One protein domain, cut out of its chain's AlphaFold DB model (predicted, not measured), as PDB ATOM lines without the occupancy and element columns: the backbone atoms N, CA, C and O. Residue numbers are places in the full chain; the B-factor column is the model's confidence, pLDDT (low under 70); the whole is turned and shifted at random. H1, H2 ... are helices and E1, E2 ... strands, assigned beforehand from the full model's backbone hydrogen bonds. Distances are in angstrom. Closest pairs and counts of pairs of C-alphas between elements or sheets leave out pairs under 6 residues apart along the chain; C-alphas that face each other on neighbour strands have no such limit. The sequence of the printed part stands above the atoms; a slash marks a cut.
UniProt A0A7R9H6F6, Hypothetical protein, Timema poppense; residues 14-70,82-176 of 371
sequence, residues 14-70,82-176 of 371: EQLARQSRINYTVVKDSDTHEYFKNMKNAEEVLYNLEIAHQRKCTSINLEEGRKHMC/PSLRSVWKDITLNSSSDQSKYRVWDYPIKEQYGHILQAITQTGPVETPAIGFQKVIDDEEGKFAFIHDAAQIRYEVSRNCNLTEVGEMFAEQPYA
ATOM      1  N   GLU A  14     208.054 288.254 254.373       70.06
ATOM      2  CA  GLU A  14     207.086 289.185 254.977       70.06
ATOM      3  C   GLU A  14     205.640 288.659 254.908       70.06
ATOM      4  O   GLU A  14     204.822 288.963 255.779       70.06
ATOM      5  N   GLN A  15     205.305 287.844 253.901       71.81
ATOM      6  CA  GLN A  15     204.023 287.138 253.857       71.81
ATOM      7  C   GLN A  15     204.016 285.948 254.823       71.81
ATOM      8  O   GLN A  15     203.033 285.781 255.545       71.81
ATOM      9  N   LEU A  16     205.119 285.190 254.919       75.19
ATOM     10  CA  LEU A  16     205.277 284.103 255.897       75.19
ATOM     11  C   LEU A  16     205.080 284.615 257.337       75.19
ATOM     12  O   LEU A  16     204.299 284.054 258.100       75.19
ATOM     13  N   ALA A  17     205.715 285.740 257.682       71.19
ATOM     14  CA  ALA A  17     205.610 286.379 258.996       71.19
ATOM     15  C   ALA A  17     204.182 286.838 259.355       71.19
ATOM     16  O   ALA A  17     203.838 286.925 260.533       71.19
ATOM     17  N   ARG A  18     203.340 287.129 258.353       73.31
ATOM     18  CA  ARG A  18     201.935 287.540 258.535       73.31
ATOM     19  C   ARG A  18     200.954 286.368 258.601       73.31
ATOM     20  O   ARG A  18     199.820 286.561 259.038       73.31
ATOM     21  N   GLN A  19     201.344 285.173 258.159       72.06
ATOM     22  CA  GLN A  19     200.463 284.008 258.088       72.06
ATOM     23  C   GLN A  19     200.594 283.120 259.334       72.06
ATOM     24  O   GLN A  19     201.382 282.181 259.374       72.06
ATOM     25  N   SER A  20     199.717 283.325 260.320       67.00
ATOM     26  CA  SER A  20     199.625 282.510 261.550       67.00
ATOM     27  C   SER A  20     199.163 281.050 261.356       67.00
ATOM     28  O   SER A  20     198.814 280.379 262.327       67.00
ATOM     29  N   ARG A  21     199.113 280.561 260.111       76.69
ATOM     30  CA  ARG A  21     198.692 279.199 259.735       76.69
ATOM     31  C   ARG A  21     199.834 278.288 259.291       76.69
ATOM     32  O   ARG A  21     199.597 277.088 259.197       76.69
ATOM     33  N   ILE A  22     201.015 278.835 259.002       84.88
ATOM     34  CA  ILE A  22     202.183 278.057 258.581       84.88
ATOM     35  C   ILE A  22     203.156 277.984 259.757       84.88
ATOM     36  O   ILE A  22     203.618 279.011 260.249       84.88
ATOM     37  N   ASN A  23     203.472 276.767 260.196       90.81
ATOM     38  CA  ASN A  23     204.571 276.518 261.120       90.81
ATOM     39  C   ASN A  23     205.880 276.502 260.331       90.81
ATOM     40  O   ASN A  23     205.940 275.949 259.234       90.81
ATOM     41  N   TYR A  24     206.950 277.063 260.886       91.62
ATOM     42  CA  TYR A  24     208.246 277.040 260.217       91.62
ATOM     43  C   TYR A  24     209.409 276.943 261.189       91.62
ATOM     44  O   TYR A  24     209.329 277.350 262.349       91.62
ATOM     45  N   THR A  25     210.506 276.367 260.704       94.75
ATOM     46  CA  THR A  25     211.698 276.130 261.516       94.75
ATOM     47  C   THR A  25     212.989 276.235 260.711       94.75
ATOM     48  O   THR A  25     212.979 276.244 259.481       94.75
ATOM     49  N   VAL A  26     214.102 276.288 261.438       95.88
ATOM     50  CA  VAL A  26     215.483 276.345 260.940       95.88
ATOM     51  C   VAL A  26     216.309 275.229 261.574       95.88
ATOM     52  O   VAL A  26     215.918 274.639 262.587       95.88
ATOM     53  N   VAL A  27     217.491 274.963 261.018       96.75
ATOM     54  CA  VAL A  27     218.477 274.095 261.676       96.75
ATOM     55  C   VAL A  27     219.028 274.800 262.917       96.75
ATOM     56  O   VAL A  27     219.423 275.967 262.870       96.75
ATOM     57  N   LYS A  28     219.055 274.095 264.044       96.12
ATOM     58  CA  LYS A  28     219.594 274.568 265.316       96.12
ATOM     59  C   LYS A  28     221.060 274.975 265.155       96.12
ATOM     60  O   LYS A  28     221.825 274.313 264.468       96.12
ATOM     61  N   ASP A  29     221.396 276.105 265.772       93.88
ATOM     62  CA  ASP A  29     222.711 276.765 265.740       93.88
ATOM     63  C   ASP A  29     223.421 276.816 264.365       93.88
ATOM     64  O   ASP A  29     224.645 276.832 264.280       93.88
ATOM     65  N   SER A  30     222.624 276.908 263.293       92.62
ATOM     66  CA  SER A  30     223.065 277.237 261.932       92.62
ATOM     67  C   SER A  30     223.248 278.742 261.719       92.62
ATOM     68  O   SER A  30     222.718 279.559 262.475       92.62
ATOM     69  N   ASP A  31     223.911 279.098 260.619       89.12
ATOM     70  CA  ASP A  31     223.938 280.443 260.026       89.12
ATOM     71  C   ASP A  31     222.548 281.096 259.919       89.12
ATOM     72  O   ASP A  31     222.353 282.243 260.311       89.12
ATOM     73  N   THR A  32     221.561 280.330 259.465       90.44
ATOM     74  CA  THR A  32     220.172 280.732 259.246       90.44
ATOM     75  C   THR A  32     219.499 281.064 260.581       90.44
ATOM     76  O   THR A  32     218.754 282.035 260.705       90.44
ATOM     77  N   HIS A  33     219.804 280.289 261.624       92.50
ATOM     78  CA  HIS A  33     219.316 280.534 262.979       92.50
ATOM     79  C   HIS A  33     220.058 281.693 263.664       92.50
ATOM     80  O   HIS A  33     219.426 282.476 264.374       92.50
ATOM     81  N   GLU A  34     221.368 281.851 263.442       90.62
ATOM     82  CA  GLU A  34     222.123 283.013 263.925       90.62
ATOM     83  C   GLU A  34     221.639 284.306 263.254       90.62
ATOM     84  O   GLU A  34     221.445 285.302 263.945       90.62
ATOM     85  N   TYR A  35     221.333 284.282 261.954       89.06
ATOM     86  CA  TYR A  35     220.741 285.406 261.225       89.06
ATOM     87  C   TYR A  35     219.458 285.907 261.903       89.06
ATOM     88  O   TYR A  35     219.370 287.090 262.230       89.06
ATOM     89  N   PHE A  36     218.496 285.027 262.212       89.56
ATOM     90  CA  PHE A  36     217.264 285.446 262.896       89.56
ATOM     91  C   PHE A  36     217.506 285.940 264.332       89.56
ATOM     92  O   PHE A  36     216.883 286.923 264.737       89.56
ATOM     93  N   LYS A  37     218.440 285.337 265.088       90.88
ATOM     94  CA  LYS A  37     218.862 285.846 266.413       90.88
ATOM     95  C   LYS A  37     219.459 287.259 266.305       90.88
ATOM     96  O   LYS A  37     219.050 288.161 267.037       90.88
ATOM     97  N   ASN A  38     220.388 287.463 265.370       87.25
ATOM     98  CA  ASN A  38     221.084 288.729 265.136       87.25
ATOM     99  C   ASN A  38     220.122 289.821 264.645       87.25
ATOM    100  O   ASN A  38     220.228 290.965 265.088       87.25
ATOM    101  N   MET A  39     219.155 289.468 263.793       83.62
ATOM    102  CA  MET A  39     218.164 290.404 263.261       83.62
ATOM    103  C   MET A  39     217.140 290.836 264.315       83.62
ATOM    104  O   MET A  39     216.892 292.028 264.470       83.62
ATOM    105  N   LYS A  40     216.626 289.895 265.117       87.12
ATOM    106  CA  LYS A  40     215.757 290.188 266.268       87.12
ATOM    107  C   LYS A  40     216.460 291.081 267.300       87.12
ATOM    108  O   LYS A  40     215.847 291.983 267.863       87.12
ATOM    109  N   ASN A  41     217.759 290.874 267.530       85.38
ATOM    110  CA  ASN A  41     218.562 291.764 268.374       85.38
ATOM    111  C   ASN A  41     218.732 293.166 267.747       85.38
ATOM    112  O   ASN A  41     218.713 294.165 268.461       85.38
ATOM    113  N   ALA A  42     218.864 293.265 266.420       80.50
ATOM    114  CA  ALA A  42     218.943 294.546 265.717       80.50
ATOM    115  C   ALA A  42     217.613 295.334 265.772       80.50
ATOM    116  O   ALA A  42     217.640 296.547 265.988       80.50
ATOM    117  N   GLU A  43     216.464 294.653 265.669       78.38
ATOM    118  CA  GLU A  43     215.134 295.230 265.938       78.38
ATOM    119  C   GLU A  43     215.034 295.772 267.373       78.38
ATOM    120  O   GLU A  43     214.677 296.932 267.569       78.38
ATOM    121  N   GLU A  44     215.399 294.976 268.386       81.88
ATOM    122  CA  GLU A  44     215.343 295.407 269.790       81.88
ATOM    123  C   GLU A  44     216.271 296.594 270.083       81.88
ATOM    124  O   GLU A  44     215.892 297.504 270.826       81.88
ATOM    125  N   VAL A  45     217.471 296.629 269.496       79.88
ATOM    126  CA  VAL A  45     218.383 297.776 269.615       79.88
ATOM    127  C   VAL A  45     217.768 299.027 268.979       79.88
ATOM    128  O   VAL A  45     217.805 300.089 269.606       79.88
ATOM    129  N   LEU A  46     217.146 298.921 267.798       72.25
ATOM    130  CA  LEU A  46     216.450 300.052 267.174       72.25
ATOM    131  C   LEU A  46     215.278 300.544 268.023       72.25
ATOM    132  O   LEU A  46     215.211 301.732 268.323       72.25
ATOM    133  N   TYR A  47     214.389 299.650 268.445       73.00
ATOM    134  CA  TYR A  47     213.210 299.992 269.238       73.00
ATOM    135  C   TYR A  47     213.592 300.749 270.524       73.00
ATOM    136  O   TYR A  47     213.019 301.791 270.855       73.00
ATOM    137  N   ASN A  48     214.647 300.295 271.210       74.12
ATOM    138  CA  ASN A  48     215.190 300.992 272.377       74.12
ATOM    139  C   ASN A  48     215.812 302.360 272.031       74.12
ATOM    140  O   ASN A  48     215.689 303.297 272.823       74.12
ATOM    141  N   LEU A  49     216.447 302.510 270.863       70.69
ATOM    142  CA  LEU A  49     216.984 303.789 270.382       70.69
ATOM    143  C   LEU A  49     215.887 304.778 269.973       70.69
ATOM    144  O   LEU A  49     216.000 305.962 270.297       70.69
ATOM    145  N   GLU A  50     214.812 304.324 269.330       65.56
ATOM    146  CA  GLU A  50     213.651 305.160 269.009       65.56
ATOM    147  C   GLU A  50     212.947 305.629 270.281       65.56
ATOM    148  O   GLU A  50     212.681 306.823 270.426       65.56
ATOM    149  N   ILE A  51     212.755 304.746 271.267       63.31
ATOM    150  CA  ILE A  51     212.252 305.124 272.594       63.31
ATOM    151  C   ILE A  51     213.199 306.110 273.292       63.31
ATOM    152  O   ILE A  51     212.735 307.083 273.888       63.31
ATOM    153  N   ALA A  52     214.519 305.910 273.227       61.16
ATOM    154  CA  ALA A  52     215.485 306.839 273.812       61.16
ATOM    155  C   ALA A  52     215.463 308.215 273.121       61.16
ATOM    156  O   ALA A  52     215.569 309.242 273.794       61.16
ATOM    157  N   HIS A  53     215.277 308.247 271.798       61.38
ATOM    158  CA  HIS A  53     215.114 309.472 271.018       61.38
ATOM    159  C   HIS A  53     213.804 310.188 271.377       61.38
ATOM    160  O   HIS A  53     213.831 311.359 271.752       61.38
ATOM    161  N   GLN A  54     212.669 309.479 271.370       57.62
ATOM    162  CA  GLN A  54     211.367 310.016 271.779       57.62
ATOM    163  C   GLN A  54     211.402 310.565 273.212       57.62
ATOM    164  O   GLN A  54     210.955 311.685 273.444       57.62
ATOM    165  N   ARG A  55     211.993 309.838 274.173       56.41
ATOM    166  CA  ARG A  55     212.137 310.307 275.565       56.41
ATOM    167  C   ARG A  55     212.948 311.603 275.659       56.41
ATOM    168  O   ARG A  55     212.519 312.507 276.371       56.41
ATOM    169  N   LYS A  56     214.057 311.727 274.913       57.72
ATOM    170  CA  LYS A  56     214.847 312.973 274.834       57.72
ATOM    171  C   LYS A  56     214.047 314.131 274.229       57.72
ATOM    172  O   LYS A  56     214.076 315.235 274.770       57.72
ATOM    173  N   CYS A  57     213.295 313.891 273.154       51.88
ATOM    174  CA  CYS A  57     212.405 314.899 272.572       51.88
ATOM    175  C   CYS A  57     211.326 315.354 273.571       51.88
ATOM    176  O   CYS A  57     211.076 316.552 273.697       51.88
ATOM    177  N   THR A  58     210.730 314.430 274.330       51.41
ATOM    178  CA  THR A  58     209.714 314.752 275.345       51.41
ATOM    179  C   THR A  58     210.290 315.540 276.524       51.41
ATOM    180  O   THR A  58     209.629 316.461 276.993       51.41
ATOM    181  N   SER A  59     211.520 315.258 276.979       50.38
ATOM    182  CA  SER A  59     212.159 316.065 278.034       50.38
ATOM    183  C   SER A  59     212.487 317.493 277.581       50.38
ATOM    184  O   SER A  59     212.297 318.427 278.352       50.38
ATOM    185  N   ILE A  60     212.899 317.692 276.323       51.22
ATOM    186  CA  ILE A  60     213.172 319.039 275.782       51.22
ATOM    187  C   ILE A  60     211.877 319.871 275.701       51.22
ATOM    188  O   ILE A  60     211.867 321.037 276.089       51.22
ATOM    189  N   ASN A  61     210.757 319.253 275.301       46.84
ATOM    190  CA  ASN A  61     209.426 319.887 275.289       46.84
ATOM    191  C   ASN A  61     208.849 320.185 276.698       46.84
ATOM    192  O   ASN A  61     207.761 320.754 276.793       46.84
ATOM    193  N   LEU A  62     209.528 319.787 277.784       50.81
ATOM    194  CA  LEU A  62     209.126 320.078 279.168       50.81
ATOM    195  C   LEU A  62     209.891 321.255 279.787       50.81
ATOM    196  O   LEU A  62     209.311 321.964 280.607       50.81
ATOM    197  N   GLU A  63     211.149 321.488 279.402       51.34
ATOM    198  CA  GLU A  63     211.904 322.668 279.856       51.34
ATOM    199  C   GLU A  63     211.591 323.918 279.024       51.34
ATOM    200  O   GLU A  63     211.536 325.020 279.570       51.34
ATOM    201  N   GLU A  64     211.315 323.766 277.723       50.34
ATOM    202  CA  GLU A  64     210.925 324.880 276.861       50.34
ATOM    203  C   GLU A  64     209.459 324.765 276.413       50.34
ATOM    204  O   GLU A  64     209.095 323.924 275.593       50.34
ATOM    205  N   GLY A  65     208.605 325.649 276.942       49.78
ATOM    206  CA  GLY A  65     207.140 325.616 276.811       49.78
ATOM    207  C   GLY A  65     206.557 325.954 275.428       49.78
ATOM    208  O   GLY A  65     205.556 326.669 275.343       49.78
ATOM    209  N   ARG A  66     207.155 325.461 274.338       46.41
ATOM    210  CA  ARG A  66     206.642 325.576 272.963       46.41
ATOM    211  C   ARG A  66     206.205 324.217 272.427       46.41
ATOM    212  O   ARG A  66     206.945 323.247 272.490       46.41
ATOM    213  N   LYS A  67     205.022 324.169 271.802       47.41
ATOM    214  CA  LYS A  67     204.523 322.988 271.074       47.41
ATOM    215  C   LYS A  67     205.296 322.769 269.764       47.41
ATOM    216  O   LYS A  67     204.750 322.998 268.685       47.41
ATOM    217  N   HIS A  68     206.537 322.298 269.837       42.38
ATOM    218  CA  HIS A  68     207.256 321.808 268.661       42.38
ATOM    219  C   HIS A  68     206.966 320.316 268.463       42.38
ATOM    220  O   HIS A  68     207.699 319.423 268.885       42.38
ATOM    221  N   MET A  69     205.826 320.071 267.808       41.06
ATOM    222  CA  MET A  69     205.405 318.753 267.337       41.06
ATOM    223  C   MET A  69     206.530 318.127 266.503       41.06
ATOM    224  O   MET A  69     207.028 318.752 265.569       41.06
ATOM    225  N   CYS A  70     206.950 316.913 266.863       44.03
ATOM    226  CA  CYS A  70     208.110 316.252 266.265       44.03
ATOM    227  C   CYS A  70     207.799 315.758 264.843       44.03
ATOM    228  O   CYS A  70     207.450 314.597 264.646       44.03
ATOM    229  N   PRO A  82     222.909 312.633 266.749       54.75
ATOM    230  CA  PRO A  82     222.932 311.828 265.533       54.75
ATOM    231  C   PRO A  82     221.511 311.397 265.145       54.75
ATOM    232  O   PRO A  82     220.786 310.802 265.939       54.75
ATOM    233  N   SER A  83     221.132 311.642 263.888       58.16
ATOM    234  CA  SER A  83     219.933 311.053 263.276       58.16
ATOM    235  C   SER A  83     219.897 309.524 263.443       58.16
ATOM    236  O   SER A  83     220.951 308.881 263.466       58.16
ATOM    237  N   LEU A  84     218.702 308.923 263.455       54.34
ATOM    238  CA  LEU A  84     218.522 307.462 263.464       54.34
ATOM    239  C   LEU A  84     219.352 306.760 262.374       54.34
ATOM    240  O   LEU A  84     220.021 305.770 262.656       54.34
ATOM    241  N   ARG A  85     219.420 307.337 261.166       53.44
ATOM    242  CA  ARG A  85     220.259 306.841 260.060       53.44
ATOM    243  C   ARG A  85     221.759 306.840 260.385       53.44
ATOM    244  O   ARG A  85     222.470 305.939 259.953       53.44
ATOM    245  N   SER A  86     222.255 307.835 261.122       56.59
ATOM    246  CA  SER A  86     223.659 307.867 261.565       56.59
ATOM    247  C   SER A  86     223.938 306.884 262.703       56.59
ATOM    248  O   SER A  86     224.957 306.214 262.645       56.59
ATOM    249  N   VAL A  87     223.021 306.698 263.660       65.06
ATOM    250  CA  VAL A  87     223.199 305.665 264.701       65.06
ATOM    251  C   VAL A  87     223.197 304.261 264.080       65.06
ATOM    252  O   VAL A  87     224.049 303.440 264.404       65.06
ATOM    253  N   TRP A  88     222.317 304.013 263.104       57.28
ATOM    254  CA  TRP A  88     222.335 302.799 262.281       57.28
ATOM    255  C   TRP A  88     223.655 302.587 261.536       57.28
ATOM    256  O   TRP A  88     224.192 301.477 261.512       57.28
ATOM    257  N   LYS A  89     224.194 303.657 260.944       60.75
ATOM    258  CA  LYS A  89     225.498 303.642 260.277       60.75
ATOM    259  C   LYS A  89     226.633 303.320 261.256       60.75
ATOM    260  O   LYS A  89     227.542 302.582 260.895       60.75
ATOM    261  N   ASP A  90     226.576 303.815 262.486       63.44
ATOM    262  CA  ASP A  90     227.611 303.544 263.486       63.44
ATOM    263  C   ASP A  90     227.526 302.100 264.018       63.44
ATOM    264  O   ASP A  90     228.557 301.452 264.167       63.44
ATOM    265  N   ILE A  91     226.324 301.539 264.210       61.78
ATOM    266  CA  ILE A  91     226.138 300.116 264.575       61.78
ATOM    267  C   ILE A  91     226.697 299.183 263.485       61.78
ATOM    268  O   ILE A  91     227.383 298.203 263.786       61.78
ATOM    269  N   THR A  92     226.432 299.500 262.215       55.38
ATOM    270  CA  THR A  92     226.865 298.681 261.068       55.38
ATOM    271  C   THR A  92     228.345 298.853 260.714       55.38
ATOM    272  O   THR A  92     228.969 297.884 260.292       55.38
ATOM    273  N   LEU A  93     228.940 300.039 260.904       53.38
ATOM    274  CA  LEU A  93     230.332 300.304 260.512       53.38
ATOM    275  C   LEU A  93     231.353 300.263 261.662       53.38
ATOM    276  O   LEU A  93     232.529 300.031 261.391       53.38
ATOM    277  N   ASN A  94     230.960 300.464 262.924       53.62
ATOM    278  CA  ASN A  94     231.901 300.580 264.053       53.62
ATOM    279  C   ASN A  94     232.080 299.277 264.868       53.62
ATOM    280  O   ASN A  94     232.780 299.261 265.879       53.62
ATOM    281  N   SER A  95     231.465 298.168 264.448       50.06
ATOM    282  CA  SER A  95     231.647 296.842 265.058       50.06
ATOM    283  C   SER A  95     232.978 296.217 264.610       50.06
ATOM    284  O   SER A  95     233.052 295.493 263.620       50.06
ATOM    285  N   SER A  96     234.058 296.501 265.345       54.16
ATOM    286  CA  SER A  96     235.464 296.293 264.943       54.16
ATOM    287  C   SER A  96     235.970 294.835 264.830       54.16
ATOM    288  O   SER A  96     237.166 294.591 264.983       54.16
ATOM    289  N   SER A  97     235.089 293.868 264.563       50.88
ATOM    290  CA  SER A  97     235.451 292.472 264.255       50.88
ATOM    291  C   SER A  97     234.382 291.660 263.505       50.88
ATOM    292  O   SER A  97     234.735 290.661 262.892       50.88
ATOM    293  N   ASP A  98     233.100 292.051 263.551       47.31
ATOM    294  CA  ASP A  98     231.957 291.169 263.220       47.31
ATOM    295  C   ASP A  98     231.008 291.752 262.139       47.31
ATOM    296  O   ASP A  98     229.845 291.363 262.026       47.31
ATOM    297  N   GLN A  99     231.503 292.686 261.311       44.53
ATOM    298  CA  GLN A  99     230.729 293.379 260.257       44.53
ATOM    299  C   GLN A  99     230.028 292.438 259.252       44.53
ATOM    300  O   GLN A  99     229.051 292.831 258.619       44.53
ATOM    301  N   SER A 100     230.484 291.192 259.097       50.81
ATOM    302  CA  SER A 100     229.861 290.191 258.218       50.81
ATOM    303  C   SER A 100     228.463 289.746 258.672       50.81
ATOM    304  O   SER A 100     227.674 289.294 257.840       50.81
ATOM    305  N   LYS A 101     228.135 289.884 259.966       47.25
ATOM    306  CA  LYS A 101     226.863 289.425 260.554       47.25
ATOM    307  C   LYS A 101     225.682 290.364 260.314       47.25
ATOM    308  O   LYS A 101     224.538 289.923 260.396       47.25
ATOM    309  N   TYR A 102     225.936 291.635 260.000       49.06
ATOM    310  CA  TYR A 102     224.905 292.668 259.882       49.06
ATOM    311  C   TYR A 102     224.881 293.256 258.472       49.06
ATOM    312  O   TYR A 102     225.656 294.146 258.133       49.06
ATOM    313  N   ARG A 103     223.964 292.755 257.639       53.53
ATOM    314  CA  ARG A 103     223.788 293.191 256.247       53.53
ATOM    315  C   ARG A 103     222.334 293.591 256.004       53.53
ATOM    316  O   ARG A 103     221.543 292.791 255.521       53.53
ATOM    317  N   VAL A 104     222.000 294.824 256.379       47.75
ATOM    318  CA  VAL A 104     220.690 295.448 256.140       47.75
ATOM    319  C   VAL A 104     220.929 296.892 255.722       47.75
ATOM    320  O   VAL A 104     221.525 297.657 256.479       47.75
ATOM    321  N   TRP A 105     220.466 297.266 254.530       50.81
ATOM    322  CA  TRP A 105     220.423 298.668 254.089       50.81
ATOM    323  C   TRP A 105     219.005 299.261 254.156       50.81
ATOM    324  O   TRP A 105     218.833 300.474 254.017       50.81
ATOM    325  N   ASP A 106     218.012 298.421 254.445       45.53
ATOM    326  CA  ASP A 106     216.589 298.741 254.474       45.53
ATOM    327  C   ASP A 106     216.161 299.318 255.828       45.53
ATOM    328  O   ASP A 106     215.682 298.626 256.726       45.53
ATOM    329  N   TYR A 107     216.347 300.631 255.968       43.44
ATOM    330  CA  TYR A 107     215.713 301.424 257.018       43.44
ATOM    331  C   TYR A 107     214.401 302.046 256.497       43.44
ATOM    332  O   TYR A 107     214.426 302.656 255.423       43.44
ATOM    333  N   PRO A 108     213.287 302.017 257.257       55.53
ATOM    334  CA  PRO A 108     213.138 301.456 258.603       55.53
ATOM    335  C   PRO A 108     212.991 299.927 258.598       55.53
ATOM    336  O   PRO A 108     212.338 299.363 257.720       55.53
ATOM    337  N   ILE A 109     213.545 299.268 259.620       60.56
ATOM    338  CA  ILE A 109     213.333 297.832 259.821       60.56
ATOM    339  C   ILE A 109     211.884 297.610 260.269       60.56
ATOM    340  O   ILE A 109     211.418 298.228 261.223       60.56
ATOM    341  N   LYS A 110     211.171 296.730 259.561       65.00
ATOM    342  CA  LYS A 110     209.820 296.283 259.925       65.00
ATOM    343  C   LYS A 110     209.915 295.329 261.114       65.00
ATOM    344  O   LYS A 110     210.715 294.405 261.045       65.00
ATOM    345  N   GLU A 111     209.068 295.497 262.131       72.25
ATOM    346  CA  GLU A 111     208.911 294.531 263.231       72.25
ATOM    347  C   GLU A 111     208.359 293.200 262.682       72.25
ATOM    348  O   GLU A 111     207.152 293.030 262.498       72.25
ATOM    349  N   GLN A 112     209.248 292.262 262.350       77.75
ATOM    350  CA  GLN A 112     208.885 290.966 261.763       77.75
ATOM    351  C   GLN A 112     209.816 289.826 262.191       77.75
ATOM    352  O   GLN A 112     209.356 288.699 262.371       77.75
ATOM    353  N   TYR A 113     211.105 290.091 262.412       84.50
ATOM    354  CA  TYR A 113     212.086 289.060 262.748       84.50
ATOM    355  C   TYR A 113     211.914 288.544 264.182       84.50
ATOM    356  O   TYR A 113     212.114 287.354 264.426       84.50
ATOM    357  N   GLY A 114     211.432 289.378 265.106       86.38
ATOM    358  CA  GLY A 114     210.979 288.974 266.433       86.38
ATOM    359  C   GLY A 114     209.828 287.966 266.386       86.38
ATOM    360  O   GLY A 114     209.884 286.951 267.078       86.38
ATOM    361  N   HIS A 115     208.831 288.186 265.522       86.62
ATOM    362  CA  HIS A 115     207.728 287.240 265.319       86.62
ATOM    363  C   HIS A 115     208.200 285.940 264.649       86.62
ATOM    364  O   HIS A 115     207.839 284.858 265.112       86.62
ATOM    365  N   ILE A 116     209.065 286.032 263.631       89.31
ATOM    366  CA  ILE A 116     209.668 284.869 262.958       89.31
ATOM    367  C   ILE A 116     210.471 284.018 263.956       89.31
ATOM    368  O   ILE A 116     210.258 282.810 264.055       89.31
ATOM    369  N   LEU A 117     211.355 284.630 264.751       90.94
ATOM    370  CA  LEU A 117     212.159 283.913 265.746       90.94
ATOM    371  C   LEU A 117     211.292 283.326 266.872       90.94
ATOM    372  O   LEU A 117     211.578 282.231 267.360       90.94
ATOM    373  N   GLN A 118     210.210 284.008 267.263       91.44
ATOM    374  CA  GLN A 118     209.238 283.485 268.223       91.44
ATOM    375  C   GLN A 118     208.519 282.238 267.678       91.44
ATOM    376  O   GLN A 118     208.429 281.243 268.394       91.44
ATOM    377  N   ALA A 119     208.074 282.250 266.417       91.44
ATOM    378  CA  ALA A 119     207.437 281.101 265.766       91.44
ATOM    379  C   ALA A 119     208.403 279.912 265.591       91.44
ATOM    380  O   ALA A 119     208.052 278.778 265.929       91.44
ATOM    381  N   ILE A 120     209.650 280.169 265.177       93.44
ATOM    382  CA  ILE A 120     210.735 279.169 265.137       93.44
ATOM    383  C   ILE A 120     210.949 278.539 266.522       93.44
ATOM    384  O   ILE A 120     211.088 277.322 266.645       93.44
ATOM    385  N   THR A 121     210.938 279.353 267.582       93.88
ATOM    386  CA  THR A 121     211.127 278.884 268.967       93.88
ATOM    387  C   THR A 121     209.937 278.052 269.465       93.88
ATOM    388  O   THR A 121     210.137 277.111 270.227       93.88
ATOM    389  N   GLN A 122     208.711 278.352 269.018       92.69
ATOM    390  CA  GLN A 122     207.506 277.565 269.324       92.69
ATOM    391  C   GLN A 122     207.467 276.229 268.565       92.69
ATOM    392  O   GLN A 122     207.110 275.207 269.146       92.69
ATOM    393  N   THR A 123     207.861 276.230 267.289       92.25
ATOM    394  CA  THR A 123     207.899 275.033 266.423       92.25
ATOM    395  C   THR A 123     209.070 274.103 266.775       92.25
ATOM    396  O   THR A 123     208.993 272.887 266.588       92.25
ATOM    397  N   GLY A 124     210.156 274.673 267.307       94.88
ATOM    398  CA  GLY A 124     211.376 273.981 267.709       94.88
ATOM    399  C   GLY A 124     212.375 273.820 266.549       94.88
ATOM    400  O   GLY A 124     212.020 273.226 265.522       94.88
ATOM    401  N   PRO A 125     213.627 274.309 266.681       95.56
ATOM    402  CA  PRO A 125     214.666 274.132 265.664       95.56
ATOM    403  C   PRO A 125     215.087 272.661 265.533       95.56
ATOM    404  O   PRO A 125     215.100 271.916 266.514       95.56
ATOM    405  N   VAL A 126     215.433 272.228 264.319       96.69
ATOM    406  CA  VAL A 126     215.829 270.832 264.030       96.69
ATOM    407  C   VAL A 126     217.339 270.632 264.162       96.69
ATOM    408  O   VAL A 126     218.114 271.490 263.761       96.69
ATOM    409  N   GLU A 127     217.783 269.490 264.690       94.88
ATOM    410  CA  GLU A 127     219.220 269.223 264.903       94.88
ATOM    411  C   GLU A 127     220.009 269.015 263.589       94.88
ATOM    412  O   GLU A 127     221.225 269.180 263.584       94.88
ATOM    413  N   THR A 128     219.358 268.656 262.470       96.12
ATOM    414  CA  THR A 128     220.021 268.482 261.159       96.12
ATOM    415  C   THR A 128     219.137 268.927 259.980       96.12
ATOM    416  O   THR A 128     217.907 268.869 260.089       96.12
ATOM    417  N   PRO A 129     219.728 269.297 258.821       95.69
ATOM    418  CA  PRO A 129     218.975 269.650 257.613       95.69
ATOM    419  C   PRO A 129     218.041 268.543 257.117       95.69
ATOM    420  O   PRO A 129     216.910 268.815 256.728       95.69
ATOM    421  N   ALA A 130     218.490 267.283 257.167       95.06
ATOM    422  CA  ALA A 130     217.718 266.137 256.685       95.06
ATOM    423  C   ALA A 130     216.405 265.943 257.464       95.06
ATOM    424  O   ALA A 130     215.382 265.629 256.865       95.06
ATOM    425  N   ILE A 131     216.408 266.202 258.779       95.75
ATOM    426  CA  ILE A 131     215.186 266.194 259.601       95.75
ATOM    427  C   ILE A 131     214.261 267.357 259.208       95.75
ATOM    428  O   ILE A 131     213.043 267.202 259.232       95.75
ATOM    429  N   GLY A 132     214.821 268.508 258.819       94.81
ATOM    430  CA  GLY A 132     214.060 269.643 258.290       94.81
ATOM    431  C   GLY A 132     213.319 269.302 256.997       94.81
ATOM    432  O   GLY A 132     212.105 269.465 256.940       94.81
ATOM    433  N   PHE A 133     214.023 268.757 256.000       95.12
ATOM    434  CA  PHE A 133     213.407 268.321 254.741       95.12
ATOM    435  C   PHE A 133     212.403 267.177 254.935       95.12
ATOM    436  O   PHE A 133     211.323 267.227 254.350       95.12
ATOM    437  N   GLN A 134     212.703 266.185 255.783       94.50
ATOM    438  CA  GLN A 134     211.766 265.090 256.054       94.50
ATOM    439  C   GLN A 134     210.458 265.607 256.675       94.50
ATOM    440  O   GLN A 134     209.392 265.238 256.202       94.50
ATOM    441  N   LYS A 135     210.520 266.547 257.632       93.75
ATOM    442  CA  LYS A 135     209.318 267.178 258.211       93.75
ATOM    443  C   LYS A 135     208.441 267.923 257.193       93.75
ATOM    444  O   LYS A 135     207.251 268.049 257.445       93.75
ATOM    445  N   VAL A 136     209.001 268.433 256.090       93.25
ATOM    446  CA  VAL A 136     208.206 269.033 254.997       93.25
ATOM    447  C   VAL A 136     207.518 267.943 254.172       93.25
ATOM    448  O   VAL A 136     206.365 268.098 253.797       93.25
ATOM    449  N   ILE A 137     208.207 266.827 253.913       92.25
ATOM    450  CA  ILE A 137     207.670 265.693 253.142       92.25
ATOM    451  C   ILE A 137     206.585 264.939 253.934       92.25
ATOM    452  O   ILE A 137     205.640 264.434 253.333       92.25
ATOM    453  N   ASP A 138     206.712 264.881 255.261       92.94
ATOM    454  CA  ASP A 138     205.743 264.252 256.170       92.94
ATOM    455  C   ASP A 138     204.467 265.107 256.384       92.94
ATOM    456  O   ASP A 138     203.468 264.599 256.897       92.94
ATOM    457  N   ASP A 139     204.479 266.398 256.021       88.81
ATOM    458  CA  ASP A 139     203.367 267.340 256.227       88.81
ATOM    459  C   ASP A 139     202.447 267.419 254.994       88.81
ATOM    460  O   ASP A 139     202.429 268.401 254.252       88.81
ATOM    461  N   GLU A 140     201.627 266.380 254.789       81.50
ATOM    462  CA  GLU A 140     200.654 266.299 253.679       81.50
ATOM    463  C   GLU A 140     199.647 267.473 253.635       81.50
ATOM    464  O   GLU A 140     198.974 267.682 252.624       81.50
ATOM    465  N   GLU A 141     199.522 268.256 254.713       80.44
ATOM    466  CA  GLU A 141     198.630 269.417 254.777       80.44
ATOM    467  C   GLU A 141     199.213 270.710 254.168       80.44
ATOM    468  O   GLU A 141     198.459 271.676 254.001       80.44
ATOM    469  N   GLY A 142     200.516 270.763 253.855       79.81
ATOM    470  CA  GLY A 142     201.172 271.941 253.265       79.81
ATOM    471  C   GLY A 142     201.224 273.164 254.194       79.81
ATOM    472  O   GLY A 142     201.127 274.306 253.740       79.81
ATOM    473  N   LYS A 143     201.323 272.933 255.508       86.50
ATOM    474  CA  LYS A 143     201.332 273.939 256.585       86.50
ATOM    475  C   LYS A 143     202.681 274.027 257.303       86.50
ATOM    476  O   LYS A 143     202.816 274.842 258.217       86.50
ATOM    477  N   PHE A 144     203.672 273.233 256.911       89.75
ATOM    478  CA  PHE A 144     205.034 273.286 257.430       89.75
ATOM    479  C   PHE A 144     206.035 273.777 256.375       89.75
ATOM    480  O   PHE A 144     206.121 273.229 255.279       89.75
ATOM    481  N   ALA A 145     206.842 274.786 256.719       91.88
ATOM    482  CA  ALA A 145     207.918 275.298 255.869       91.88
ATOM    483  C   ALA A 145     209.286 275.214 256.569       91.88
ATOM    484  O   ALA A 145     209.443 275.572 257.737       91.88
ATOM    485  N   PHE A 146     210.311 274.769 255.843       94.44
ATOM    486  CA  PHE A 146     211.677 274.663 256.355       94.44
ATOM    487  C   PHE A 146     212.562 275.754 255.746       94.44
ATOM    488  O   PHE A 146     212.742 275.810 254.532       94.44
ATOM    489  N   ILE A 147     213.104 276.632 256.595       93.94
ATOM    490  CA  ILE A 147     213.946 277.760 256.185       93.94
ATOM    491  C   ILE A 147     215.415 277.349 256.343       93.94
ATOM    492  O   ILE A 147     215.857 276.998 257.441       93.94
ATOM    493  N   HIS A 148     216.172 277.386 255.247       94.19
ATOM    494  CA  HIS A 148     217.567 276.944 255.197       94.19
ATOM    495  C   HIS A 148     218.332 277.598 254.029       94.19
ATOM    496  O   HIS A 148     217.781 278.451 253.334       94.19
ATOM    497  N   ASP A 149     219.591 277.202 253.808       92.25
ATOM    498  CA  ASP A 149     220.429 277.693 252.708       92.25
ATOM    499  C   ASP A 149     219.769 277.415 251.343       92.25
ATOM    500  O   ASP A 149     219.467 276.269 250.994       92.25
ATOM    501  N   ALA A 150     219.578 278.477 250.557       90.81
ATOM    502  CA  ALA A 150     218.981 278.431 249.229       90.81
ATOM    503  C   ALA A 150     219.730 277.486 248.273       90.81
ATOM    504  O   ALA A 150     219.097 276.807 247.467       90.81
ATOM    505  N   ALA A 151     221.059 277.370 248.370       90.00
ATOM    506  CA  ALA A 151     221.808 276.437 247.528       90.00
ATOM    507  C   ALA A 151     221.429 274.977 247.827       90.00
ATOM    508  O   ALA A 151     221.276 274.173 246.901       90.00
ATOM    509  N   GLN A 152     221.225 274.643 249.107       91.75
ATOM    510  CA  GLN A 152     220.816 273.305 249.529       91.75
ATOM    511  C   GLN A 152     219.330 273.041 249.252       91.75
ATOM    512  O   GLN A 152     219.006 271.966 248.749       91.75
ATOM    513  N   ILE A 153     218.438 274.012 249.494       92.75
ATOM    514  CA  ILE A 153     217.012 273.906 249.132       92.75
ATOM    515  C   ILE A 153     216.875 273.599 247.639       92.75
ATOM    516  O   ILE A 153     216.263 272.597 247.272       92.75
ATOM    517  N   ARG A 154     217.526 274.387 246.776       90.19
ATOM    518  CA  ARG A 154     217.491 274.181 245.322       90.19
ATOM    519  C   ARG A 154     218.062 272.829 244.911       90.19
ATOM    520  O   ARG A 154     217.583 272.250 243.941       90.19
ATOM    521  N   TYR A 155     219.054 272.310 245.639       91.00
ATOM    522  CA  TYR A 155     219.656 271.007 245.357       91.00
ATOM    523  C   TYR A 155     218.742 269.832 245.742       91.00
ATOM    524  O   TYR A 155     218.807 268.795 245.085       91.00
ATOM    525  N   GLU A 156     217.900 269.946 246.776       91.31
ATOM    526  CA  GLU A 156     216.867 268.934 247.076       91.31
ATOM    527  C   GLU A 156     215.644 269.081 246.149       91.31
ATOM    528  O   GLU A 156     215.158 268.091 245.596       91.31
ATOM    529  N   VAL A 157     215.190 270.314 245.893       90.19
ATOM    530  CA  VAL A 157     214.065 270.622 244.988       90.19
ATOM    531  C   VAL A 157     214.353 270.189 243.543       90.19
ATOM    532  O   VAL A 157     213.431 269.751 242.857       90.19
ATOM    533  N   SER A 158     215.604 270.215 243.068       87.94
ATOM    534  CA  SER A 158     215.971 269.707 241.733       87.94
ATOM    535  C   SER A 158     216.026 268.173 241.630       87.94
ATOM    536  O   SER A 158     216.283 267.644 240.549       87.94
ATOM    537  N   ARG A 159     215.802 267.439 242.732       88.62
ATOM    538  CA  ARG A 159     215.832 265.962 242.789       88.62
ATOM    539  C   ARG A 159     214.553 265.322 243.336       88.62
ATOM    540  O   ARG A 159     214.327 264.147 243.068       88.62
ATOM    541  N   ASN A 160     213.718 266.058 244.070       86.69
ATOM    542  CA  ASN A 160     212.478 265.547 244.657       86.69
ATOM    543  C   ASN A 160     211.251 266.324 244.150       86.69
ATOM    544  O   ASN A 160     211.197 267.549 244.251       86.69
ATOM    545  N   CYS A 161     210.250 265.616 243.617       86.50
ATOM    546  CA  CYS A 161     208.985 266.207 243.167       86.50
ATOM    547  C   CYS A 161     208.111 266.710 244.327       86.50
ATOM    548  O   CYS A 161     207.355 267.652 244.132       86.50
ATOM    549  N   ASN A 162     208.254 266.139 245.528       87.50
ATOM    550  CA  ASN A 162     207.450 266.488 246.705       87.50
ATOM    551  C   ASN A 162     207.947 267.762 247.423       87.50
ATOM    552  O   ASN A 162     207.436 268.101 248.485       87.50
ATOM    553  N   LEU A 163     208.971 268.436 246.888       88.31
ATOM    554  CA  LEU A 163     209.528 269.670 247.436       88.31
ATOM    555  C   LEU A 163     209.439 270.800 246.405       88.31
ATOM    556  O   LEU A 163     209.826 270.636 245.242       88.31
ATOM    557  N   THR A 164     208.991 271.964 246.869       86.75
ATOM    558  CA  THR A 164     208.911 273.218 246.115       86.75
ATOM    559  C   THR A 164     209.729 274.308 246.813       86.75
ATOM    560  O   THR A 164     209.817 274.357 248.040       86.75
ATOM    561  N   GLU A 165     210.366 275.175 246.026       87.44
ATOM    562  CA  GLU A 165     211.004 276.402 246.518       87.44
ATOM    563  C   GLU A 165     209.936 277.505 246.568       87.44
ATOM    564  O   GLU A 165     209.147 277.640 245.631       87.44
ATOM    565  N   VAL A 166     209.860 278.252 247.674       84.62
ATOM    566  CA  VAL A 166     208.752 279.180 247.952       84.62
ATOM    567  C   VAL A 166     209.296 280.510 248.478       84.62
ATOM    568  O   VAL A 166     209.895 280.566 249.551       84.62
ATOM    569  N   GLY A 167     209.034 281.581 247.726       81.38
ATOM    570  CA  GLY A 167     209.427 282.954 248.044       81.38
ATOM    571  C   GLY A 167     210.820 283.363 247.550       81.38
ATOM    572  O   GLY A 167     211.581 282.563 247.012       81.38
ATOM    573  N   GLU A 168     211.139 284.648 247.708       83.31
ATOM    574  CA  GLU A 168     212.415 285.246 247.277       83.31
ATOM    575  C   GLU A 168     213.563 285.069 248.296       83.31
ATOM    576  O   GLU A 168     213.350 284.952 249.508       83.31
ATOM    577  N   MET A 169     214.810 285.110 247.809       82.44
ATOM    578  CA  MET A 169     216.019 284.997 248.638       82.44
ATOM    579  C   MET A 169     216.252 286.268 249.472       82.44
ATOM    580  O   MET A 169     216.754 287.274 248.985       82.44
ATOM    581  N   PHE A 170     215.931 286.211 250.764       78.75
ATOM    582  CA  PHE A 170     215.953 287.373 251.668       78.75
ATOM    583  C   PHE A 170     217.318 287.668 252.336       78.75
ATOM    584  O   PHE A 170     217.438 288.645 253.076       78.75
ATOM    585  N   ALA A 171     218.336 286.821 252.140       78.38
ATOM    586  CA  ALA A 171     219.593 286.889 252.901       78.38
ATOM    587  C   ALA A 171     220.853 286.458 252.120       78.38
ATOM    588  O   ALA A 171     221.780 285.931 252.725       78.38
ATOM    589  N   GLU A 172     220.927 286.702 250.806       80.19
ATOM    590  CA  GLU A 172     222.006 286.263 249.888       80.19
ATOM    591  C   GLU A 172     223.438 286.359 250.469       80.19
ATOM    592  O   GLU A 172     224.057 287.427 250.450       80.19
ATOM    593  N   GLN A 173     223.993 285.279 251.032       79.62
ATOM    594  CA  GLN A 173     225.372 285.240 251.542       79.62
ATOM    595  C   GLN A 173     226.298 284.611 250.487       79.62
ATOM    596  O   GLN A 173     226.145 283.433 250.176       79.62
ATOM    597  N   PRO A 174     227.266 285.356 249.916       82.31
ATOM    598  CA  PRO A 174     228.202 284.786 248.955       82.31
ATOM    599  C   PRO A 174     229.244 283.920 249.672       82.31
ATOM    600  O   PRO A 174     229.934 284.392 250.579       82.31
ATOM    601  N   TYR A 175     229.414 282.671 249.232       86.50
ATOM    602  CA  TYR A 175     230.520 281.833 249.695       86.50
ATOM    603  C   TYR A 175     231.870 282.447 249.293       86.50
ATOM    604  O   TYR A 175     232.042 282.931 248.174       86.50
ATOM    605  N   ALA A 176     232.852 282.379 250.192       87.88
ATOM    606  CA  ALA A 176     234.193 282.911 249.975       87.88
ATOM    607  C   ALA A 176     235.267 281.909 250.422       87.88
ATOM    608  O   ALA A 176     235.103 281.201 251.415       87.88
TER     609      ALA A 176
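AT A GLANCE: This is residues 14 to 70 and 82 to 176 of the 371 residues of the protein "Hypothetical protein" of Timema poppense (UniProt A0A7R9H6F6). One long helix, H2, runs out like an arm from a loose small head, in which the short strands E1 and E2 lie side by side, with H4 packed by E1 and H5 by E2. Residues 62 to 67 stick out at the arm's far end, and H3 lies near H2 before a long unnamed stretch leads back to H4. The printed part has 152 residues, with six named helices and two named strands in the order H1 E1 H2 H3 H4 H5 E2 H6. The two-stranded sheet, order E1 E2, is parallel and the class is mostly helix. The whole is loose, with a radius of gyration of the C-alphas of 19.8 A, and elongated, spanning 68 by 37 by 24 A.

IN THESE COORDINATES: Find C-alpha 14 at (207.086, 289.185, 254.977), where H1 begins; it ends at residue 18. E1 follows at residues 23 to 25. Then look at C-alpha 31 at (223.938, 280.443, 260.026): from there H2 runs 48.2 A to residue 63. Beyond the cut, H3 covers residues 84 to 93 over 14.1 A. H4 covers residues 113 to 123 over 15.1 A, and H5 residues 129 to 137 over 12.8 A. E2 is residues 144 to 146. H6, residues 150 to 157, measures 10.2 A and ends with C-alpha 157 at (214.065, 270.622, 244.988).

HOW THE PARTS SIT: Start at the parallel neighbours E1 and E2, whose directions differ by 19 degrees. N 145 and O 23, 2.9 A apart, are within hydrogen-bond range. The closest C-alphas of E1 and H4 are those of Thr 25 and Ile 120, 4.8 A apart. Those of H5 and E2 are Val 136 and Phe 144, at 5.8 A. H2 touches H4 with residues 36 to 43 alone, closest at the C-alphas of Lys 40 and Gly 114, 4.9 A; they run opposite ways at a steep tilt of 45 degrees. H1 only just touches H4, with 3 pairs of C-alphas within 8 A, the closest being Ala 17 and Ile 116, 5.9 A. H3 is close to H2 but not clearly touching: the closest C-alphas, of Glu 50 and Leu 84, are 7.7 A apart. H6 touches no helix and is only just apart from H5, closest 8.4 A. In the six helices every O i to N i+4 pair is within hydrogen-bond range.

THE WHOLE: The C-alphas of Gly 65 and Arg 159, the two farthest apart, are 69.2 A apart. Residues 71 to 81 are not printed, and C-alphas 70 and 82 are 15.5 A apart across this cut. Look for the long link from H3 to H4, residues 94 to 112, and the unnamed residues 158 to 176. Mean pLDDT of the printed part is 75.9; it is under 70 at residue 20, residues 50 to 70 and residues 82 to 110.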